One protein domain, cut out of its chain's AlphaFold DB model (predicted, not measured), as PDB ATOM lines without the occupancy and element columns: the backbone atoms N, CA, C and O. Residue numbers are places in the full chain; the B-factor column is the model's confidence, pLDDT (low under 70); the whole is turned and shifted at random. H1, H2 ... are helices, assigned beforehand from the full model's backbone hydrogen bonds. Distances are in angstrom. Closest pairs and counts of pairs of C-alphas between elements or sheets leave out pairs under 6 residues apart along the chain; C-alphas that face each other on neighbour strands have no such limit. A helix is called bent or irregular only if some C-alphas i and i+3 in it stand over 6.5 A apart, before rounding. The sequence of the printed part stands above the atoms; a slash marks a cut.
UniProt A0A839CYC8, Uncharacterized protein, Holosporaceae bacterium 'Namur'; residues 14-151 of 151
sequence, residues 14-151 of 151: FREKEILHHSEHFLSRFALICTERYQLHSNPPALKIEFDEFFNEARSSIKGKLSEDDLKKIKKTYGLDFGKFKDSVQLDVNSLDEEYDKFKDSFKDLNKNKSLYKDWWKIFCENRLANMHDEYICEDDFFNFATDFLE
ATOM      1  N   PHE A  14      13.503  33.994 -18.094       86.12
ATOM      2  CA  PHE A  14      13.297  32.894 -17.149       86.12
ATOM      3  C   PHE A  14      14.426  32.819 -16.112       86.12
ATOM      4  O   PHE A  14      14.149  32.736 -14.917       86.12
ATOM      5  N   ARG A  15      15.686  32.907 -16.556       88.25
ATOM      6  CA  ARG A  15      16.860  32.865 -15.674       88.25
ATOM      7  C   ARG A  15      16.899  34.050 -14.709       88.25
ATOM      8  O   ARG A  15      17.216  33.873 -13.542       88.25
ATOM      9  N   GLU A  16      16.576  35.251 -15.176       89.94
ATOM     10  CA  GLU A  16      16.514  36.442 -14.319       89.94
ATOM     11  C   GLU A  16      15.463  36.293 -13.215       89.94
ATOM     12  O   GLU A  16      15.732  36.593 -12.052       89.94
ATOM     13  N   LYS A  17      14.288  35.748 -13.555       88.88
ATOM     14  CA  LYS A  17      13.239  35.452 -12.575       88.88
ATOM     15  C   LYS A  17      13.678  34.397 -11.555       88.88
ATOM     16  O   LYS A  17      13.378  34.538 -10.372       88.88
ATOM     17  N   GLU A  18      14.371  33.358 -12.011       90.94
ATOM     18  CA  GLU A  18      14.930  32.312 -11.151       90.94
ATOM     19  C   GLU A  18      15.961  32.889 -10.168       90.94
ATOM     20  O   GLU A  18      15.846  32.657  -8.967       90.94
ATOM     21  N   ILE A  19      16.887  33.729 -10.648       92.00
ATOM     22  CA  ILE A  19      17.878  34.414  -9.804       92.00
ATOM     23  C   ILE A  19      17.193  35.232  -8.706       92.00
ATOM     24  O   ILE A  19      17.565  35.111  -7.541       92.00
ATOM     25  N   LEU A  20      16.187  36.041  -9.055       89.31
ATOM     26  CA  LEU A  20      15.458  36.865  -8.082       89.31
ATOM     27  C   LEU A  20      14.749  36.008  -7.024       89.31
ATOM     28  O   LEU A  20      14.842  36.301  -5.834       89.31
ATOM     29  N   HIS A  21      14.085  34.928  -7.444       88.62
ATOM     30  CA  HIS A  21      13.353  34.054  -6.529       88.62
ATOM     31  C   HIS A  21      14.278  33.285  -5.584       88.62
ATOM     32  O   HIS A  21      14.050  33.260  -4.379       88.62
ATOM     33  N   HIS A  22      15.356  32.706  -6.109       91.88
ATOM     34  CA  HIS A  22      16.356  32.022  -5.295       91.88
ATOM     35  C   HIS A  22      17.056  32.978  -4.321       91.88
ATOM     36  O   HIS A  22      17.304  32.617  -3.173       91.88
ATOM     37  N   SER A  23      17.343  34.208  -4.758       89.50
ATOM     38  CA  SER A  23      17.956  35.234  -3.906       89.50
ATOM     39  C   SER A  23      17.052  35.632  -2.738       89.50
ATOM     40  O   SER A  23      17.536  35.825  -1.626       89.50
ATOM     41  N   GLU A  24      15.742  35.724  -2.963       87.00
ATOM     42  CA  GLU A  24      14.773  36.003  -1.899       87.00
ATOM     43  C   GLU A  24      14.614  34.829  -0.932       87.00
ATOM     44  O   GLU A  24      14.618  35.038   0.284       87.00
ATOM     45  N   HIS A  25      14.567  33.596  -1.440       88.06
ATOM     46  CA  HIS A  25      14.589  32.407  -0.590       88.06
ATOM     47  C   HIS A  25      15.833  32.369   0.303       88.06
ATOM     48  O   HIS A  25      15.729  32.101   1.504       88.06
ATOM     49  N   PHE A  26      17.001  32.691  -0.261       90.19
ATOM     50  CA  PHE A  26      18.234  32.807   0.506       90.19
ATOM     51  C   PHE A  26      18.128  33.881   1.596       90.19
ATOM     52  O   PHE A  26      18.374  33.579   2.763       90.19
ATOM     53  N   LEU A  27      17.730  35.107   1.245       87.75
ATOM     54  CA  LEU A  27      17.636  36.215   2.201       87.75
ATOM     55  C   LEU A  27      16.630  35.954   3.319       87.75
ATOM     56  O   LEU A  27      16.899  36.285   4.470       87.75
ATOM     57  N   SER A  28      15.508  35.311   3.000       86.12
ATOM     58  CA  SER A  28      14.499  34.926   3.988       86.12
ATOM     59  C   SER A  28      15.080  33.944   5.005       86.12
ATOM     60  O   SER A  28      14.932  34.121   6.214       86.12
ATOM     61  N   ARG A  29      15.820  32.926   4.540       88.38
ATOM     62  CA  ARG A  29      16.486  31.984   5.449       88.38
ATOM     63  C   ARG A  29      17.614  32.639   6.236       88.38
ATOM     64  O   ARG A  29      17.773  32.347   7.418       88.38
ATOM     65  N   PHE A  30      18.376  33.519   5.598       89.56
ATOM     66  CA  PHE A  30      19.437  34.279   6.245       89.56
ATOM     67  C   PHE A  30      18.884  35.160   7.377       89.56
ATOM     68  O   PHE A  30      19.444  35.157   8.473       89.56
ATOM     69  N   ALA A  31      17.752  35.839   7.157       88.38
ATOM     70  CA  ALA A  31      17.055  36.615   8.181       88.38
ATOM     71  C   ALA A  31      16.628  35.745   9.367       88.38
ATOM     72  O   ALA A  31      16.923  36.095  10.506       88.38
ATOM     73  N   LEU A  32      16.033  34.575   9.109       88.75
ATOM     74  CA  LEU A  32      15.663  33.629  10.168       88.75
ATOM     75  C   LEU A  32      16.874  33.199  11.008       88.75
ATOM     76  O   LEU A  32      16.812  33.250  12.233       88.75
ATOM     77  N   ILE A  33      17.993  32.845  10.364       91.94
ATOM     78  CA  ILE A  33      19.236  32.489  11.068       91.94
ATOM     79  C   ILE A  33      19.719  33.664  11.926       91.94
ATOM     80  O   ILE A  33      20.082  33.479  13.088       91.94
ATOM     81  N   CYS A  34      19.706  34.885  11.388       90.56
ATOM     82  CA  CYS A  34      20.104  36.069  12.143       90.56
ATOM     83  C   CYS A  34      19.205  36.297  13.364       90.56
ATOM     84  O   CYS A  34      19.727  36.533  14.453       90.56
ATOM     85  N   THR A  35      17.886  36.161  13.217       90.75
ATOM     86  CA  THR A  35      16.923  36.279  14.318       90.75
ATOM     87  C   THR A  35      17.172  35.227  15.398       90.75
ATOM     88  O   THR A  35      17.287  35.569  16.576       90.75
ATOM     89  N   GLU A  36      17.332  33.957  15.017       92.50
ATOM     90  CA  GLU A  36      17.608  32.856  15.951       92.50
ATOM     91  C   GLU A  36      18.914  33.093  16.732       92.50
ATOM     92  O   GLU A  36      18.972  32.931  17.957       92.50
ATOM     93  N   ARG A  37      19.974  33.537  16.045       92.12
ATOM     94  CA  ARG A  37      21.271  33.821  16.679       92.12
ATOM     95  C   ARG A  37      21.246  35.086  17.526       92.12
ATOM     96  O   ARG A  37      21.846  35.100  18.600       92.12
ATOM     97  N   TYR A  38      20.512  36.112  17.110       91.12
ATOM     98  CA  TYR A  38      20.274  37.301  17.922       91.12
ATOM     99  C   TYR A  38      19.584  36.937  19.242       91.12
ATOM    100  O   TYR A  38      20.057  37.340  20.306       91.12
ATOM    101  N   GLN A  39      18.532  36.113  19.194       90.19
ATOM    102  CA  GLN A  39      17.810  35.659  20.384       90.19
ATOM    103  C   GLN A  39      18.697  34.833  21.326       90.19
ATOM    104  O   GLN A  39      18.615  34.978  22.544       90.19
ATOM    105  N   LEU A  40      19.580  33.994  20.778       89.81
ATOM    106  CA  LEU A  40      20.483  33.158  21.572       89.81
ATOM    107  C   LEU A  40      21.595  33.955  22.272       89.81
ATOM    108  O   LEU A  40      22.049  33.575  23.353       89.81
ATOM    109  N   HIS A  41      22.077  35.028  21.640       88.44
ATOM    110  CA  HIS A  41      23.266  35.763  22.085       88.44
ATOM    111  C   HIS A  41      22.964  37.094  22.785       88.44
ATOM    112  O   HIS A  41      23.894  37.726  23.293       88.44
ATOM    113  N   SER A  42      21.702  37.519  22.829       88.88
ATOM    114  CA  SER A  42      21.287  38.765  23.477       88.88
ATOM    115  C   SER A  42      20.884  38.564  24.936       88.88
ATOM    116  O   SER A  42      20.401  37.510  25.349       88.88
ATOM    117  N   ASN A  43      21.056  39.608  25.745       86.25
ATOM    118  CA  ASN A  43      20.618  39.597  27.138       86.25
ATOM    119  C   ASN A  43      19.079  39.659  27.244       86.25
ATOM    120  O   ASN A  43      18.434  40.279  26.399       86.25
ATOM    121  N   PRO A  44      18.471  39.147  28.334       86.38
ATOM    122  CA  PRO A  44      17.011  39.101  28.483       86.38
ATOM    123  C   PRO A  44      16.257  40.427  28.263       86.38
ATOM    124  O   PRO A  44      15.173  40.389  27.686       86.38
ATOM    125  N   PRO A  45      16.771  41.610  28.672       83.75
ATOM    126  CA  PRO A  45      16.098  42.879  28.388       83.75
ATOM    127  C   PRO A  45      16.024  43.226  26.895       83.75
ATOM    128  O   PRO A  45      15.065  43.869  26.482       83.75
ATOM    129  N   ALA A  46      17.016  42.799  26.108       83.75
ATOM    130  CA  ALA A  46      17.120  43.073  24.678       83.75
ATOM    131  C   ALA A  46      16.202  42.181  23.834       83.75
ATOM    132  O   ALA A  46      15.794  42.585  22.757       83.75
ATOM    133  N   LEU A  47      15.779  41.024  24.354       84.81
ATOM    134  CA  LEU A  47      14.828  40.126  23.680       84.81
ATOM    135  C   LEU A  47      13.422  40.722  23.500       84.81
ATOM    136  O   LEU A  47      12.570  40.102  22.877       84.81
ATOM    137  N   LYS A  48      13.162  41.902  24.074       85.56
ATOM    138  CA  LYS A  48      11.945  42.684  23.820       85.56
ATOM    139  C   LYS A  48      12.011  43.492  22.521       85.56
ATOM    140  O   LYS A  48      10.987  44.027  22.127       85.56
ATOM    141  N   ILE A  49      13.204  43.636  21.949       83.38
ATOM    142  CA  ILE A  49      13.469  44.331  20.690       83.38
ATOM    143  C   ILE A  49      13.546  43.250  19.616       83.38
ATOM    144  O   ILE A  49      14.337  42.308  19.754       83.38
ATOM    145  N   GLU A  50      12.717  43.378  18.587       82.69
ATOM    146  CA  GLU A  50      12.698  42.464  17.446       82.69
ATOM    147  C   GLU A  50      13.992  42.588  16.627       82.69
ATOM    148  O   GLU A  50      14.753  43.555  16.737       82.69
ATOM    149  N   PHE A  51      14.321  41.543  15.862       84.44
ATOM    150  CA  PHE A  51      15.596  41.509  15.143       84.44
ATOM    151  C   PHE A  51      15.682  42.608  14.079       84.44
ATOM    152  O   PHE A  51      16.758  43.164  13.870       84.44
ATOM    153  N   ASP A  52      14.577  42.938  13.421       78.88
ATOM    154  CA  ASP A  52      14.498  44.003  12.425       78.88
ATOM    155  C   ASP A  52      14.749  45.392  13.043       78.88
ATOM    156  O   ASP A  52      15.484  46.201  12.471       78.88
ATOM    157  N   GLU A  53      14.235  45.656  14.246       79.25
ATOM    158  CA  GLU A  53      14.522  46.862  15.024       79.25
ATOM    159  C   GLU A  53      16.003  46.921  15.425       79.25
ATOM    160  O   GLU A  53      16.667  47.942  15.215       79.25
ATOM    161  N   PHE A  54      16.564  45.810  15.921       83.12
ATOM    162  CA  PHE A  54      18.003  45.693  16.183       83.12
ATOM    163  C   PHE A  54      18.828  45.947  14.915       83.12
ATOM    164  O   PHE A  54      19.800  46.706  14.946       83.12
ATOM    165  N   PHE A  55      18.440  45.341  13.792       82.88
ATOM    166  CA  PHE A  55      19.103  45.514  12.509       82.88
ATOM    167  C   PHE A  55      19.033  46.974  12.061       82.88
ATOM    168  O   PHE A  55      20.040  47.517  11.625       82.88
ATOM    169  N   ASN A  56      17.904  47.654  12.244       76.44
ATOM    170  CA  ASN A  56      17.750  49.073  11.929       76.44
ATOM    171  C   ASN A  56      18.631  49.989  12.795       76.44
ATOM    172  O   ASN A  56      19.124  51.018  12.318       76.44
ATOM    173  N   GLU A  57      18.876  49.620  14.051       75.06
ATOM    174  CA  GLU A  57      19.841  50.319  14.899       75.06
ATOM    175  C   GLU A  57      21.288  50.015  14.498       75.06
ATOM    176  O   GLU A  57      22.123  50.923  14.465       75.06
ATOM    177  N   ALA A  58      21.577  48.762  14.143       72.50
ATOM    178  CA  ALA A  58      22.899  48.323  13.723       72.50
ATOM    179  C   ALA A  58      23.267  48.841  12.320       72.50
ATOM    180  O   ALA A  58      24.420  49.203  12.097       72.50
ATOM    181  N   ARG A  59      22.312  48.952  11.382       70.94
ATOM    182  CA  ARG A  59      22.551  49.293   9.963       70.94
ATOM    183  C   ARG A  59      23.116  50.687   9.757       70.94
ATOM    184  O   ARG A  59      23.921  50.898   8.855       70.94
ATOM    185  N   SER A  60      22.758  51.627  10.636       63.22
ATOM    186  CA  SER A  60      23.341  52.977  10.656       63.22
ATOM    187  C   SER A  60      24.868  52.926  10.765       63.22
ATOM    188  O   SER A  60      25.565  53.798  10.246       63.22
ATOM    189  N   SER A  61      25.373  51.863  11.386       57.97
ATOM    190  CA  SER A  61      26.783  51.575  11.596       57.97
ATOM    191  C   SER A  61      27.362  50.591  10.554       57.97
ATOM    192  O   SER A  61      28.571  50.390  10.542       57.97
ATOM    193  N   ILE A  62      26.544  49.997   9.664       58.88
ATOM    194  CA  ILE A  62      26.928  48.981   8.649       58.88
ATOM    195  C   ILE A  62      27.334  49.601   7.296       58.88
ATOM    196  O   ILE A  62      27.817  48.895   6.417       58.88
ATOM    197  N   LYS A  63      27.266  50.930   7.108       53.56
ATOM    198  CA  LYS A  63      27.708  51.623   5.865       53.56
ATOM    199  C   LYS A  63      29.233  51.599   5.597       53.56
ATOM    200  O   LYS A  63      29.779  52.465   4.918       53.56
ATOM    201  N   GLY A  64      29.925  50.603   6.129       54.00
ATOM    202  CA  GLY A  64      31.364  50.455   6.279       54.00
ATOM    203  C   GLY A  64      31.597  49.753   7.615       54.00
ATOM    204  O   GLY A  64      30.798  49.935   8.523       54.00
ATOM    205  N   LYS A  65      32.635  48.911   7.721       62.34
ATOM    206  CA  LYS A  65      32.972  48.129   8.930       62.34
ATOM    207  C   LYS A  65      32.545  48.842  10.224       62.34
ATOM    208  O   LYS A  65      33.022  49.951  10.465       62.34
ATOM    209  N   LEU A  66      31.701  48.184  11.030       70.00
ATOM    210  CA  LEU A  66      31.244  48.688  12.331       70.00
ATOM    211  C   LEU A  66      32.421  49.293  13.101       70.00
ATOM    212  O   LEU A  66      33.443  48.625  13.294       70.00
ATOM    213  N   SER A  67      32.291  50.549  13.528       76.75
ATOM    214  CA  SER A  67      33.346  51.187  14.310       76.75
ATOM    215  C   SER A  67      33.479  50.514  15.681       76.75
ATOM    216  O   SER A  67      32.542  49.888  16.184       76.75
ATOM    217  N   GLU A  68      34.633  50.657  16.337       81.69
ATOM    218  CA  GLU A  68      34.804  50.132  17.700       81.69
ATOM    219  C   GLU A  68      33.774  50.702  18.686       81.69
ATOM    220  O   GLU A  68      33.373  50.017  19.630       81.69
ATOM    221  N   ASP A  69      33.338  51.944  18.481       83.81
ATOM    222  CA  ASP A  69      32.363  52.593  19.353       83.81
ATOM    223  C   ASP A  69      30.947  52.047  19.130       83.81
ATOM    224  O   ASP A  69      30.213  51.840  20.102       83.81
ATOM    225  N   ASP A  70      30.602  51.693  17.890       79.75
ATOM    226  CA  ASP A  70      29.356  50.989  17.576       79.75
ATOM    227  C   ASP A  70      29.336  49.593  18.200       79.75
ATOM    228  O   ASP A  70      28.366  49.212  18.856       79.75
ATOM    229  N   LEU A  71      30.442  48.851  18.087       84.38
ATOM    230  CA  LEU A  71      30.585  47.530  18.704       84.38
ATOM    231  C   LEU A  71      30.442  47.598  20.232       84.38
ATOM    232  O   LEU A  71      29.777  46.752  20.839       84.38
ATOM    233  N   LYS A  72      31.011  48.631  20.873       86.62
ATOM    234  CA  LYS A  72      30.827  48.879  22.314       86.62
ATOM    235  C   LYS A  72      29.373  49.199  22.649       86.62
ATOM    236  O   LYS A  72      28.871  48.685  23.652       86.62
ATOM    237  N   LYS A  73      28.696  50.027  21.843       84.50
ATOM    238  CA  LYS A  73      27.274  50.355  22.034       84.50
ATOM    239  C   LYS A  73      26.419  49.095  21.930       84.50
ATOM    240  O   LYS A  73      25.647  48.834  22.847       84.50
ATOM    241  N   ILE A  74      26.613  48.281  20.892       85.44
ATOM    242  CA  ILE A  74      25.873  47.028  20.691       85.44
ATOM    243  C   ILE A  74      26.071  46.092  21.886       85.44
ATOM    244  O   ILE A  74      25.101  45.643  22.497       85.44
ATOM    245  N   LYS A  75      27.322  45.871  22.300       87.62
ATOM    246  CA  LYS A  75      27.631  45.020  23.454       87.62
ATOM    247  C   LYS A  75      27.004  45.535  24.749       87.62
ATOM    248  O   LYS A  75      26.545  44.741  25.565       87.62
ATOM    249  N   LYS A  76      26.972  46.856  24.954       87.69
ATOM    250  CA  LYS A  76      26.377  47.478  26.144       87.69
ATOM    251  C   LYS A  76      24.849  47.396  26.143       87.69
ATOM    252  O   LYS A  76      24.272  47.101  27.186       87.69
ATOM    253  N   THR A  77      24.211  47.684  25.010       85.62
ATOM    254  CA  THR A  77      22.749  47.744  24.879       85.62
ATOM    255  C   THR A  77      22.137  46.348  24.812       85.62
ATOM    256  O   THR A  77      21.208  46.053  25.558       85.62
ATOM    257  N   TYR A  78      22.687  45.474  23.968       87.31
ATOM    258  CA  TYR A  78      22.098  44.166  23.665       87.31
ATOM    259  C   TYR A  78      22.773  43.013  24.415       87.31
ATOM    260  O   TYR A  78      22.236  41.911  24.470       87.31
ATOM    261  N   GLY A  79      23.953  43.231  25.010       87.44
ATOM    262  CA  GLY A  79      24.771  42.140  25.561       87.44
ATOM    263  C   GLY A  79      25.437  41.272  24.495       87.44
ATOM    264  O   GLY A  79      26.123  40.310  24.830       87.44
ATOM    265  N   LEU A  80      25.249  41.625  23.226       89.44
ATOM    266  CA  LEU A  80      25.635  40.823  22.084       89.44
ATOM    267  C   LEU A  80      27.084  41.123  21.686       89.44
ATOM    268  O   LEU A  80      27.460  42.264  21.408       89.44
ATOM    269  N   ASP A  81      27.912  40.082  21.665       89.00
ATOM    270  CA  ASP A  81      29.242  40.129  21.063       89.00
ATOM    271  C   ASP A  81      29.096  39.934  19.554       89.00
ATOM    272  O   ASP A  81      28.803  38.833  19.086       89.00
ATOM    273  N   PHE A  82      29.268  41.018  18.797       84.94
ATOM    274  CA  PHE A  82      29.005  41.010  17.362       84.94
ATOM    275  C   PHE A  82      29.926  40.059  16.586       84.94
ATOM    276  O   PHE A  82      29.493  39.476  15.596       84.94
ATOM    277  N   GLY A  83      31.166  39.852  17.047       85.69
ATOM    278  CA  GLY A  83      32.075  38.884  16.429       85.69
ATOM    279  C   GLY A  83      31.543  37.461  16.573       85.69
ATOM    280  O   GLY A  83      31.395  36.752  15.584       85.69
ATOM    281  N   LYS A  84      31.130  37.082  17.789       89.19
ATOM    282  CA  LYS A  84      30.538  35.755  18.046       89.19
ATOM    283  C   LYS A  84      29.215  35.543  17.318       89.19
ATOM    284  O   LYS A  84      28.946  34.434  16.870       89.19
ATOM    285  N   PHE A  85      28.396  36.588  17.228       90.44
ATOM    286  CA  PHE A  85      27.171  36.570  16.434       90.44
ATOM    287  C   PHE A  85      27.481  36.346  14.949       90.44
ATOM    288  O   PHE A  85      26.866  35.486  14.325       90.44
ATOM    289  N   LYS A  86      28.469  37.064  14.393       87.44
ATOM    290  CA  LYS A  86      28.881  36.889  12.996       87.44
ATOM    291  C   LYS A  86      29.341  35.454  12.730       87.44
ATOM    292  O   LYS A  86      28.858  34.826  11.790       87.44
ATOM    293  N   ASP A  87      30.215  34.934  13.587       89.00
ATOM    294  CA  ASP A  87      30.756  33.579  13.460       89.00
ATOM    295  C   ASP A  87      29.652  32.508  13.529       89.00
ATOM    296  O   ASP A  87      29.673  31.547  12.760       89.00
ATOM    297  N   SER A  88      28.665  32.669  14.421       91.75
ATOM    298  CA  SER A  88      27.578  31.693  14.576       91.75
ATOM    299  C   SER A  88      26.584  31.715  13.416       91.75
ATOM    300  O   SER A  88      26.168  30.653  12.956       91.75
ATOM    301  N   VAL A  89      26.255  32.896  12.885       91.56
ATOM    302  CA  VAL A  89      25.452  33.019  11.659       91.56
ATOM    303  C   VAL A  89      26.187  32.392  10.473       91.56
ATOM    304  O   VAL A  89      25.585  31.637   9.713       91.56
ATOM    305  N   GLN A  90      27.490  32.648  10.318       90.44
ATOM    306  CA  GLN A  90      28.268  32.096   9.205       90.44
ATOM    307  C   GLN A  90      28.365  30.565   9.270       90.44
ATOM    308  O   GLN A  90      28.250  29.897   8.239       90.44
ATOM    309  N   LEU A  91      28.530  30.000  10.469       91.44
ATOM    310  CA  LEU A  91      28.495  28.553  10.686       91.44
ATOM    311  C   LEU A  91      27.166  27.949  10.203       91.44
ATOM    312  O   LEU A  91      27.172  26.979   9.449       91.44
ATOM    313  N   ASP A  92      26.043  28.553  10.587       92.31
ATOM    314  CA  ASP A  92      24.712  28.063  10.229       92.31
ATOM    315  C   ASP A  92      24.428  28.170   8.735       92.31
ATOM    316  O   ASP A  92      23.955  27.207   8.131       92.31
ATOM    317  N   VAL A  93      24.768  29.305   8.120       90.62
ATOM    318  CA  VAL A  93      24.604  29.520   6.674       90.62
ATOM    319  C   VAL A  93      25.419  28.498   5.878       90.62
ATOM    320  O   VAL A  93      24.938  27.958   4.879       90.62
ATOM    321  N   ASN A  94      26.633  28.182   6.332       87.81
ATOM    322  CA  ASN A  94      27.489  27.178   5.699       87.81
ATOM    323  C   ASN A  94      27.041  25.733   5.967       87.81
ATOM    324  O   ASN A  94      27.461  24.837   5.244       87.81
ATOM    325  N   SER A  95      26.193  25.506   6.974       88.31
ATOM    326  CA  SER A  95      25.632  24.188   7.297       88.31
ATOM    327  C   SER A  95      24.328  23.858   6.561       88.31
ATOM    328  O   SER A  95      23.814  22.750   6.705       88.31
ATOM    329  N   LEU A  96      23.783  24.810   5.793       87.00
ATOM    330  CA  LEU A  96      22.612  24.581   4.948       87.00
ATOM    331  C   LEU A  96      22.913  23.532   3.863       87.00
ATOM    332  O   LEU A  96      24.059  23.373   3.450       87.00
ATOM    333  N   ASP A  97      21.877  22.821   3.418       85.50
ATOM    334  CA  ASP A  97      21.987  21.732   2.444       85.50
ATOM    335  C   ASP A  97      22.365  22.185   1.013       85.50
ATOM    336  O   ASP A  97      22.464  23.375   0.699       85.50
ATOM    337  N   GLU A  98      22.556  21.207   0.118       84.12
ATOM    338  CA  GLU A  98      22.920  21.432  -1.289       84.12
ATOM    339  C   GLU A  98      21.873  22.238  -2.084       84.12
ATOM    340  O   GLU A  98      22.202  22.838  -3.113       84.12
ATOM    341  N   GLU A  99      20.603  22.259  -1.660       83.62
ATOM    342  CA  GLU A  99      19.580  23.093  -2.301       83.62
ATOM    343  C   GLU A  99      19.869  24.573  -2.031       83.62
ATOM    344  O   GLU A  99      19.851  25.396  -2.951       83.62
ATOM    345  N   TYR A 100      20.257  24.894  -0.796       86.31
ATOM    346  CA  TYR A 100      20.641  26.246  -0.408       86.31
ATOM    347  C   TYR A 100      21.936  26.736  -1.049       86.31
ATOM    348  O   TYR A 100      22.088  27.946  -1.220       86.31
ATOM    349  N   ASP A 101      22.847  25.853  -1.456       86.56
ATOM    350  CA  ASP A 101      24.032  26.266  -2.215       86.56
ATOM    351  C   ASP A 101      23.651  26.902  -3.559       86.56
ATOM    352  O   ASP A 101      24.201  27.940  -3.932       86.56
ATOM    353  N   LYS A 102      22.612  26.385  -4.230       88.06
ATOM    354  CA  LYS A 102      22.078  27.007  -5.457       88.06
ATOM    355  C   LYS A 102      21.482  28.387  -5.188       88.06
ATOM    356  O   LYS A 102      21.581  29.282  -6.034       88.06
ATOM    357  N   PHE A 103      20.861  28.572  -4.024       91.56
ATOM    358  CA  PHE A 103      20.294  29.861  -3.632       91.56
ATOM    359  C   PHE A 103      21.385  30.875  -3.270       91.56
ATOM    360  O   PHE A 103      21.321  32.013  -3.734       91.56
ATOM    361  N   LYS A 104      22.433  30.449  -2.550       90.12
ATOM    362  CA  LYS A 104      23.641  31.253  -2.285       90.12
ATOM    363  C   LYS A 104      24.308  31.698  -3.588       90.12
ATOM    364  O   LYS A 104      24.669  32.866  -3.725       90.12
ATOM    365  N   ASP A 105      24.457  30.793  -4.551       90.75
ATOM    366  CA  ASP A 105      25.060  31.108  -5.849       90.75
ATOM    367  C   ASP A 105      24.203  32.089  -6.652       90.75
ATOM    368  O   ASP A 105      24.725  33.066  -7.192       90.75
ATOM    369  N   SER A 106      22.882  31.894  -6.665       91.94
ATOM    370  CA  SER A 106      21.947  32.831  -7.305       91.94
ATOM    371  C   SER A 106      22.009  34.220  -6.664       91.94
ATOM    372  O   SER A 106      22.025  35.226  -7.370       91.94
ATOM    373  N   PHE A 107      22.122  34.284  -5.335       91.44
ATOM    374  CA  PHE A 107      22.292  35.533  -4.595       91.44
ATOM    375  C   PHE A 107      23.609  36.246  -4.954       91.44
ATOM    376  O   PHE A 107      23.623  37.450  -5.225       91.44
ATOM    377  N   LYS A 108      24.715  35.498  -5.058       89.44
ATOM    378  CA  LYS A 108      26.006  36.027  -5.537       89.44
ATOM    379  C   LYS A 108      25.925  36.524  -6.985       89.44
ATOM    380  O   LYS A 108      26.543  37.538  -7.318       89.44
ATOM    381  N   ASP A 109      25.178  35.833  -7.845       91.06
ATOM    382  CA  ASP A 109      24.925  36.254  -9.227       91.06
ATOM    383  C   ASP A 109      24.095  37.544  -9.285       91.06
ATOM    384  O   ASP A 109      24.411  38.434 -10.082       91.06
ATOM    385  N   LEU A 110      23.092  37.692  -8.412       90.19
ATOM    386  CA  LEU A 110      22.307  38.921  -8.289       90.19
ATOM    387  C   LEU A 110      23.192  40.115  -7.900       90.19
ATOM    388  O   LEU A 110      23.125  41.147  -8.564       90.19
ATOM    389  N   ASN A 111      24.086  39.957  -6.914       86.50
ATOM    390  CA  ASN A 111      25.021  41.015  -6.499       86.50
ATOM    391  C   ASN A 111      25.946  41.473  -7.650       86.50
ATOM    392  O   ASN A 111      26.246  42.657  -7.821       86.50
ATOM    393  N   LYS A 112      26.375  40.536  -8.505       87.00
ATOM    394  CA  LYS A 112      27.210  40.840  -9.682       87.00
ATOM    395  C   LYS A 112      26.413  41.483 -10.821       87.00
ATOM    396  O   LYS A 112      26.973  42.265 -11.596       87.00
ATOM    397  N   ASN A 113      25.120  41.181 -10.940       87.75
ATOM    398  CA  ASN A 113      24.248  41.709 -11.985       87.75
ATOM    399  C   ASN A 113      23.585  43.029 -11.558       87.75
ATOM    400  O   ASN A 113      22.425  43.072 -11.153       87.75
ATOM    401  N   LYS A 114      24.317  44.139 -11.720       80.31
ATOM    402  CA  LYS A 114      23.856  45.484 -11.319       80.31
ATOM    403  C   LYS A 114      22.518  45.910 -11.924       80.31
ATOM    404  O   LYS A 114      21.818  46.673 -11.270       80.31
ATOM    405  N   SER A 115      22.188  45.483 -13.146       84.00
ATOM    406  CA  SER A 115      20.899  45.827 -13.766       84.00
ATOM    407  C   SER A 115      19.772  45.033 -13.115       84.00
ATOM    408  O   SER A 115      18.799  45.621 -12.660       84.00
ATOM    409  N   LEU A 116      19.941  43.719 -12.941       85.44
ATOM    410  CA  LEU A 116      18.944  42.900 -12.251       85.44
ATOM    411  C   LEU A 116      18.736  43.351 -10.797       85.44
ATOM    412  O   LEU A 116      17.602  43.471 -10.340       85.44
ATOM    413  N   TYR A 117      19.821  43.684 -10.097       81.12
ATOM    414  CA  TYR A 117      19.759  44.223  -8.744       81.12
ATOM    415  C   TYR A 117      19.065  45.593  -8.695       81.12
ATOM    416  O   TYR A 117      18.058  45.748  -8.021       81.12
ATOM    417  N   LYS A 118      19.537  46.601  -9.437       78.12
ATOM    418  CA  LYS A 118      18.986  47.965  -9.317       78.12
ATOM    419  C   LYS A 118      17.590  48.119  -9.909       78.12
ATOM    420  O   LYS A 118      16.785  48.867  -9.357       78.12
ATOM    421  N   ASP A 119      17.324  47.448 -11.024       79.62
ATOM    422  CA  ASP A 119      16.124  47.698 -11.822       79.62
ATOM    423  C   ASP A 119      14.966  46.781 -11.407       79.62
ATOM    424  O   ASP A 119      13.806  47.176 -11.524       79.62
ATOM    425  N   TRP A 120      15.257  45.581 -10.885       80.38
ATOM    426  CA  TRP A 120      14.235  44.557 -10.641       80.38
ATOM    427  C   TRP A 120      14.114  44.088  -9.195       80.38
ATOM    428  O   TRP A 120      13.007  43.728  -8.800       80.38
ATOM    429  N   TRP A 121      15.180  44.117  -8.387       81.94
ATOM    430  CA  TRP A 121      15.128  43.654  -6.990       81.94
ATOM    431  C   TRP A 121      14.058  44.383  -6.177       81.94
ATOM    432  O   TRP A 121      13.208  43.754  -5.550       81.94
ATOM    433  N   LYS A 122      14.036  45.716  -6.267       77.50
ATOM    434  CA  LYS A 122      13.059  46.544  -5.556       77.50
ATOM    435  C   LYS A 122      11.621  46.210  -5.960       77.50
ATOM    436  O   LYS A 122      10.783  45.977  -5.097       77.50
ATOM    437  N   ILE A 123      11.357  46.120  -7.267       80.38
ATOM    438  CA  ILE A 123      10.032  45.766  -7.803       80.38
ATOM    439  C   ILE A 123       9.632  44.356  -7.357       80.38
ATOM    440  O   ILE A 123       8.482  44.109  -6.992       80.38
ATOM    441  N   PHE A 124      10.572  43.413  -7.395       81.25
ATOM    442  CA  PHE A 124      10.348  42.047  -6.946       81.25
ATOM    443  C   PHE A 124       9.966  42.018  -5.460       81.25
ATOM    444  O   PHE A 124       8.958  41.411  -5.102       81.25
ATOM    445  N   CYS A 125      10.699  42.741  -4.618       76.81
ATOM    446  CA  CYS A 125      10.430  42.826  -3.190       76.81
ATOM    447  C   CYS A 125       9.113  43.504  -2.832       76.81
ATOM    448  O   CYS A 125       8.377  42.972  -2.008       76.81
ATOM    449  N   GLU A 126       8.777  44.631  -3.462       75.81
ATOM    450  CA  GLU A 126       7.493  45.313  -3.238       75.81
ATOM    451  C   GLU A 126       6.312  44.384  -3.561       75.81
ATOM    452  O   GLU A 126       5.363  44.275  -2.782       75.81
ATOM    453  N   ASN A 127       6.406  43.635  -4.665       77.75
ATOM    454  CA  ASN A 127       5.395  42.644  -5.032       77.75
ATOM    455  C   ASN A 127       5.333  41.467  -4.050       77.75
ATOM    456  O   ASN A 127       4.261  40.901  -3.846       77.75
ATOM    457  N   ARG A 128       6.456  41.058  -3.455       72.75
ATOM    458  CA  ARG A 128       6.491  39.964  -2.473       72.75
ATOM    459  C   ARG A 128       5.944  40.395  -1.115       72.75
ATOM    460  O   ARG A 128       5.092  39.687  -0.593       72.75
ATOM    461  N   LEU A 129       6.332  41.565  -0.601       67.62
ATOM    462  CA  LEU A 129       5.817  42.128   0.656       67.62
ATOM    463  C   LEU A 129       4.294  42.288   0.635       67.62
ATOM    464  O   LEU A 129       3.626  41.965   1.609       67.62
ATOM    465  N   ALA A 130       3.725  42.700  -0.502       64.12
ATOM    466  CA  ALA A 130       2.273  42.768  -0.673       64.12
ATOM    467  C   ALA A 130       1.563  41.401  -0.550       64.12
ATOM    468  O   ALA A 130       0.348  41.356  -0.371       64.12
ATOM    469  N   ASN A 131       2.308  40.297  -0.661       59.47
ATOM    470  CA  ASN A 131       1.809  38.923  -0.669       59.47
ATOM    471  C   ASN A 131       2.281  38.084   0.539       59.47
ATOM    472  O   ASN A 131       1.965  36.894   0.587       59.47
ATOM    473  N   MET A 132       3.037  38.651   1.488       58.19
ATOM    474  CA  MET A 132       3.580  37.930   2.649       58.19
ATOM    475  C   MET A 132       3.029  38.477   3.974       58.19
ATOM    476  O   MET A 132       2.685  39.651   4.082       58.19
ATOM    477  N   HIS A 133       2.932  37.597   4.975       53.50
ATOM    478  CA  HIS A 133       2.500  37.913   6.345       53.50
ATOM    479  C   HIS A 133       3.654  37.922   7.362       53.50
ATOM    480  O   HIS A 133       3.405  38.173   8.536       53.50
ATOM    481  N   ASP A 134       4.885  37.661   6.917       53.62
ATOM    482  CA  ASP A 134       6.059  37.541   7.781       53.62
ATOM    483  C   ASP A 134       6.949  38.789   7.702       53.62
ATOM    484  O   ASP A 134       6.999  39.478   6.678       53.62
ATOM    485  N   GLU A 135       7.685  39.048   8.786       55.69
ATOM    486  CA  GLU A 135       8.728  40.073   8.880       55.69
ATOM    487  C   GLU A 135       9.893  39.734   7.940       55.69
ATOM    488  O   GLU A 135      10.821  38.994   8.270       55.69
ATOM    489  N   TYR A 136       9.821  40.259   6.720       64.62
ATOM    490  CA  TYR A 136      10.855  40.133   5.702       64.62
ATOM    491  C   TYR A 136      11.547  41.481   5.487       64.62
ATOM    492  O   TYR A 136      10.917  42.470   5.111       64.62
ATOM    493  N   ILE A 137      12.865  41.517   5.684       67.12
ATOM    494  CA  ILE A 137      13.673  42.718   5.462       67.12
ATOM    495  C   ILE A 137      14.141  42.720   4.005       67.12
ATOM    496  O   ILE A 137      15.153  42.107   3.665       67.12
ATOM    497  N   CYS A 138      13.421  43.429   3.131       71.44
ATOM    498  CA  CYS A 138      13.926  43.740   1.795       71.44
ATOM    499  C   CYS A 138      14.414  45.175   1.685       71.44
ATOM    500  O   CYS A 138      13.731  46.061   1.168       71.44
ATOM    501  N   GLU A 139      15.641  45.379   2.140       75.94
ATOM    502  CA  GLU A 139      16.344  46.644   2.024       75.94
ATOM    503  C   GLU A 139      17.740  46.410   1.444       75.94
ATOM    504  O   GLU A 139      18.363  45.380   1.709       75.94
ATOM    505  N   ASP A 140      18.255  47.389   0.696       78.19
ATOM    506  CA  ASP A 140      19.621  47.354   0.157       78.19
ATOM    507  C   ASP A 140      20.656  47.123   1.271       78.19
ATOM    508  O   ASP A 140      21.621  46.386   1.089       78.19
ATOM    509  N   ASP A 141      20.438  47.714   2.449       78.62
ATOM    510  CA  ASP A 141      21.327  47.553   3.599       78.62
ATOM    511  C   ASP A 141      21.351  46.098   4.094       78.62
ATOM    512  O   ASP A 141      22.417  45.593   4.437       78.62
ATOM    513  N   PHE A 142      20.212  45.396   4.082       83.31
ATOM    514  CA  PHE A 142      20.144  43.984   4.476       83.31
ATOM    515  C   PHE A 142      20.741  43.059   3.410       83.31
ATOM    516  O   PHE A 142      21.422  42.088   3.734       83.31
ATOM    517  N   PHE A 143      20.565  43.397   2.130       84.94
ATOM    518  CA  PHE A 143      21.237  42.707   1.029       84.94
ATOM    519  C   PHE A 143      22.767  42.818   1.138       84.94
ATOM    520  O   PHE A 143      23.483  41.817   1.044       84.94
ATOM    521  N   ASN A 144      23.272  44.031   1.374       82.06
ATOM    522  CA  ASN A 144      24.700  44.279   1.580       82.06
ATOM    523  C   ASN A 144      25.202  43.545   2.824       82.06
ATOM    524  O   ASN A 144      26.241  42.889   2.780       82.06
ATOM    525  N   PHE A 145      24.418  43.580   3.902       81.88
ATOM    526  CA  PHE A 145      24.715  42.844   5.119       81.88
ATOM    527  C   PHE A 145      24.865  41.342   4.859       81.88
ATOM    528  O   PHE A 145      25.868  40.767   5.254       81.88
ATOM    529  N   ALA A 146      23.936  40.706   4.143       86.88
ATOM    530  CA  ALA A 146      24.047  39.288   3.798       86.88
ATOM    531  C   ALA A 146      25.243  38.990   2.872       86.88
ATOM    532  O   ALA A 146      25.888  37.950   3.005       86.88
ATOM    533  N   THR A 147      25.575  39.911   1.962       84.81
ATOM    534  CA  THR A 147      26.741  39.788   1.071       84.81
ATOM    535  C   THR A 147      28.053  39.743   1.862       84.81
ATOM    536  O   THR A 147      28.861  38.845   1.635       84.81
ATOM    537  N   ASP A 148      28.222  40.613   2.864       80.81
ATOM    538  CA  ASP A 148      29.412  40.682   3.736       80.81
ATOM    539  C   ASP A 148      29.655  39.416   4.595       80.81
ATOM    540  O   ASP A 148      30.703  39.274   5.240       80.81
ATOM    541  N   PHE A 149      28.671  38.516   4.685       77.75
ATOM    542  CA  PHE A 149      28.796  37.219   5.365       77.75
ATOM    543  C   PHE A 149      29.220  36.090   4.418       77.75
ATOM    544  O   PHE A 149      29.687  35.047   4.883       77.75
ATOM    545  N   LEU A 150      29.035  36.282   3.109       75.50
ATOM    546  CA  LEU A 150      29.352  35.299   2.073       75.50
ATOM    547  C   LEU A 150      30.728  35.514   1.419       75.50
ATOM    548  O   LEU A 150      31.184  34.610   0.708       75.50
ATOM    549  N   GLU A 151      31.343  36.683   1.621       68.00
ATOM    550  CA  GLU A 151      32.694  37.072   1.173       68.00
ATOM    551  C   GLU A 151      33.740  36.947   2.293       68.00
ATOM    552  O   GLU A 151      34.859  36.477   1.980       68.00
TER     553      GLU A 151
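This is residues 14 to 151 of the 151 residues of an uncharacterized protein of Holosporaceae bacterium 'Namur' (UniProt A0A839CYC8). One long helix, H1, makes the long axis, and shorter helices are set crosswise along it. H5 and H6 meet at a corner beside its first half, H7 crosses near its middle, H2 and H4 pack on its second half, and H3 sits beyond them, away from H1. The printed part has 138 residues with seven named helices, H1 to H7 in that order, and no named strand; the class is all helix. The whole is compact, with a radius of gyration of the C-alphas of 15.3 A, yet elongated in outline, spanning 47 by 29 by 29 A.

H1, residues 14 to 41, runs 40.6 A from C-alpha 14 at (13.297, 32.894, -17.149) to C-alpha 41 at (23.266, 35.763, 22.085). H2 is residues 51 to 59, 11.7 A; H3 is residues 68 to 78, 15.3 A; H4 is residues 82 to 94, 18.2 A. H5, residues 98 to 112, measures 21.6 A, and H6, residues 114 to 129, 21.9 A. H6 is irregular, with C-alphas 119 and 122 7.1 A apart and a kink of 41 degrees near residue 121. H7, residues 140 to 150, measures 15.6 A and ends with C-alpha 150 at (29.352, 35.299, 2.073).

H1 is the hub, touching five helices. With residues 19 to 26 alone it touches H5, where the closest C-alphas, of Ser 23 and Phe 107, are 4.4 A apart; the lines are only just about perpendicular, at 72 degrees. With residues 30 to 41 alone it touches H4, opposite ways at a steep tilt of 46 degrees, closest at the C-alphas of Cys 34 and Val 89, 6.2 A. H1 only just touches H2, H6 and H7, with 3 pairs of C-alphas within 8 A each; the closest are Thr 35 and Phe 51 at 5.5 A, Leu 20 and Trp 121 at 6.9 A, and Phe 30 and Ala 146 at 7.2 A. H5 and H6 touch only at the corner, and only just, with 3 pairs; the closest C-alphas, of Leu 110 and Tyr 117, are 5.9 A apart. H3 only just touches H4, also with 3 pairs, closest at the C-alphas of Leu 71 and Phe 82, 6.8 A. H1 and H3 are apart. Every O i to N i+4 pair is within hydrogen-bond range in H1, H2, H3 and H4; the counts are 9 of 11 in H5, 10 of 12 in H6 and 5 of 7 in H7.

The two C-alphas farthest apart, of Phe 14 and Lys 76, are 47.5 A apart. The printed part has no cut, and no link is long. Mean pLDDT of the printed part is 82.3; residues 60 to 65, 129 to 137 and 151 are under 70.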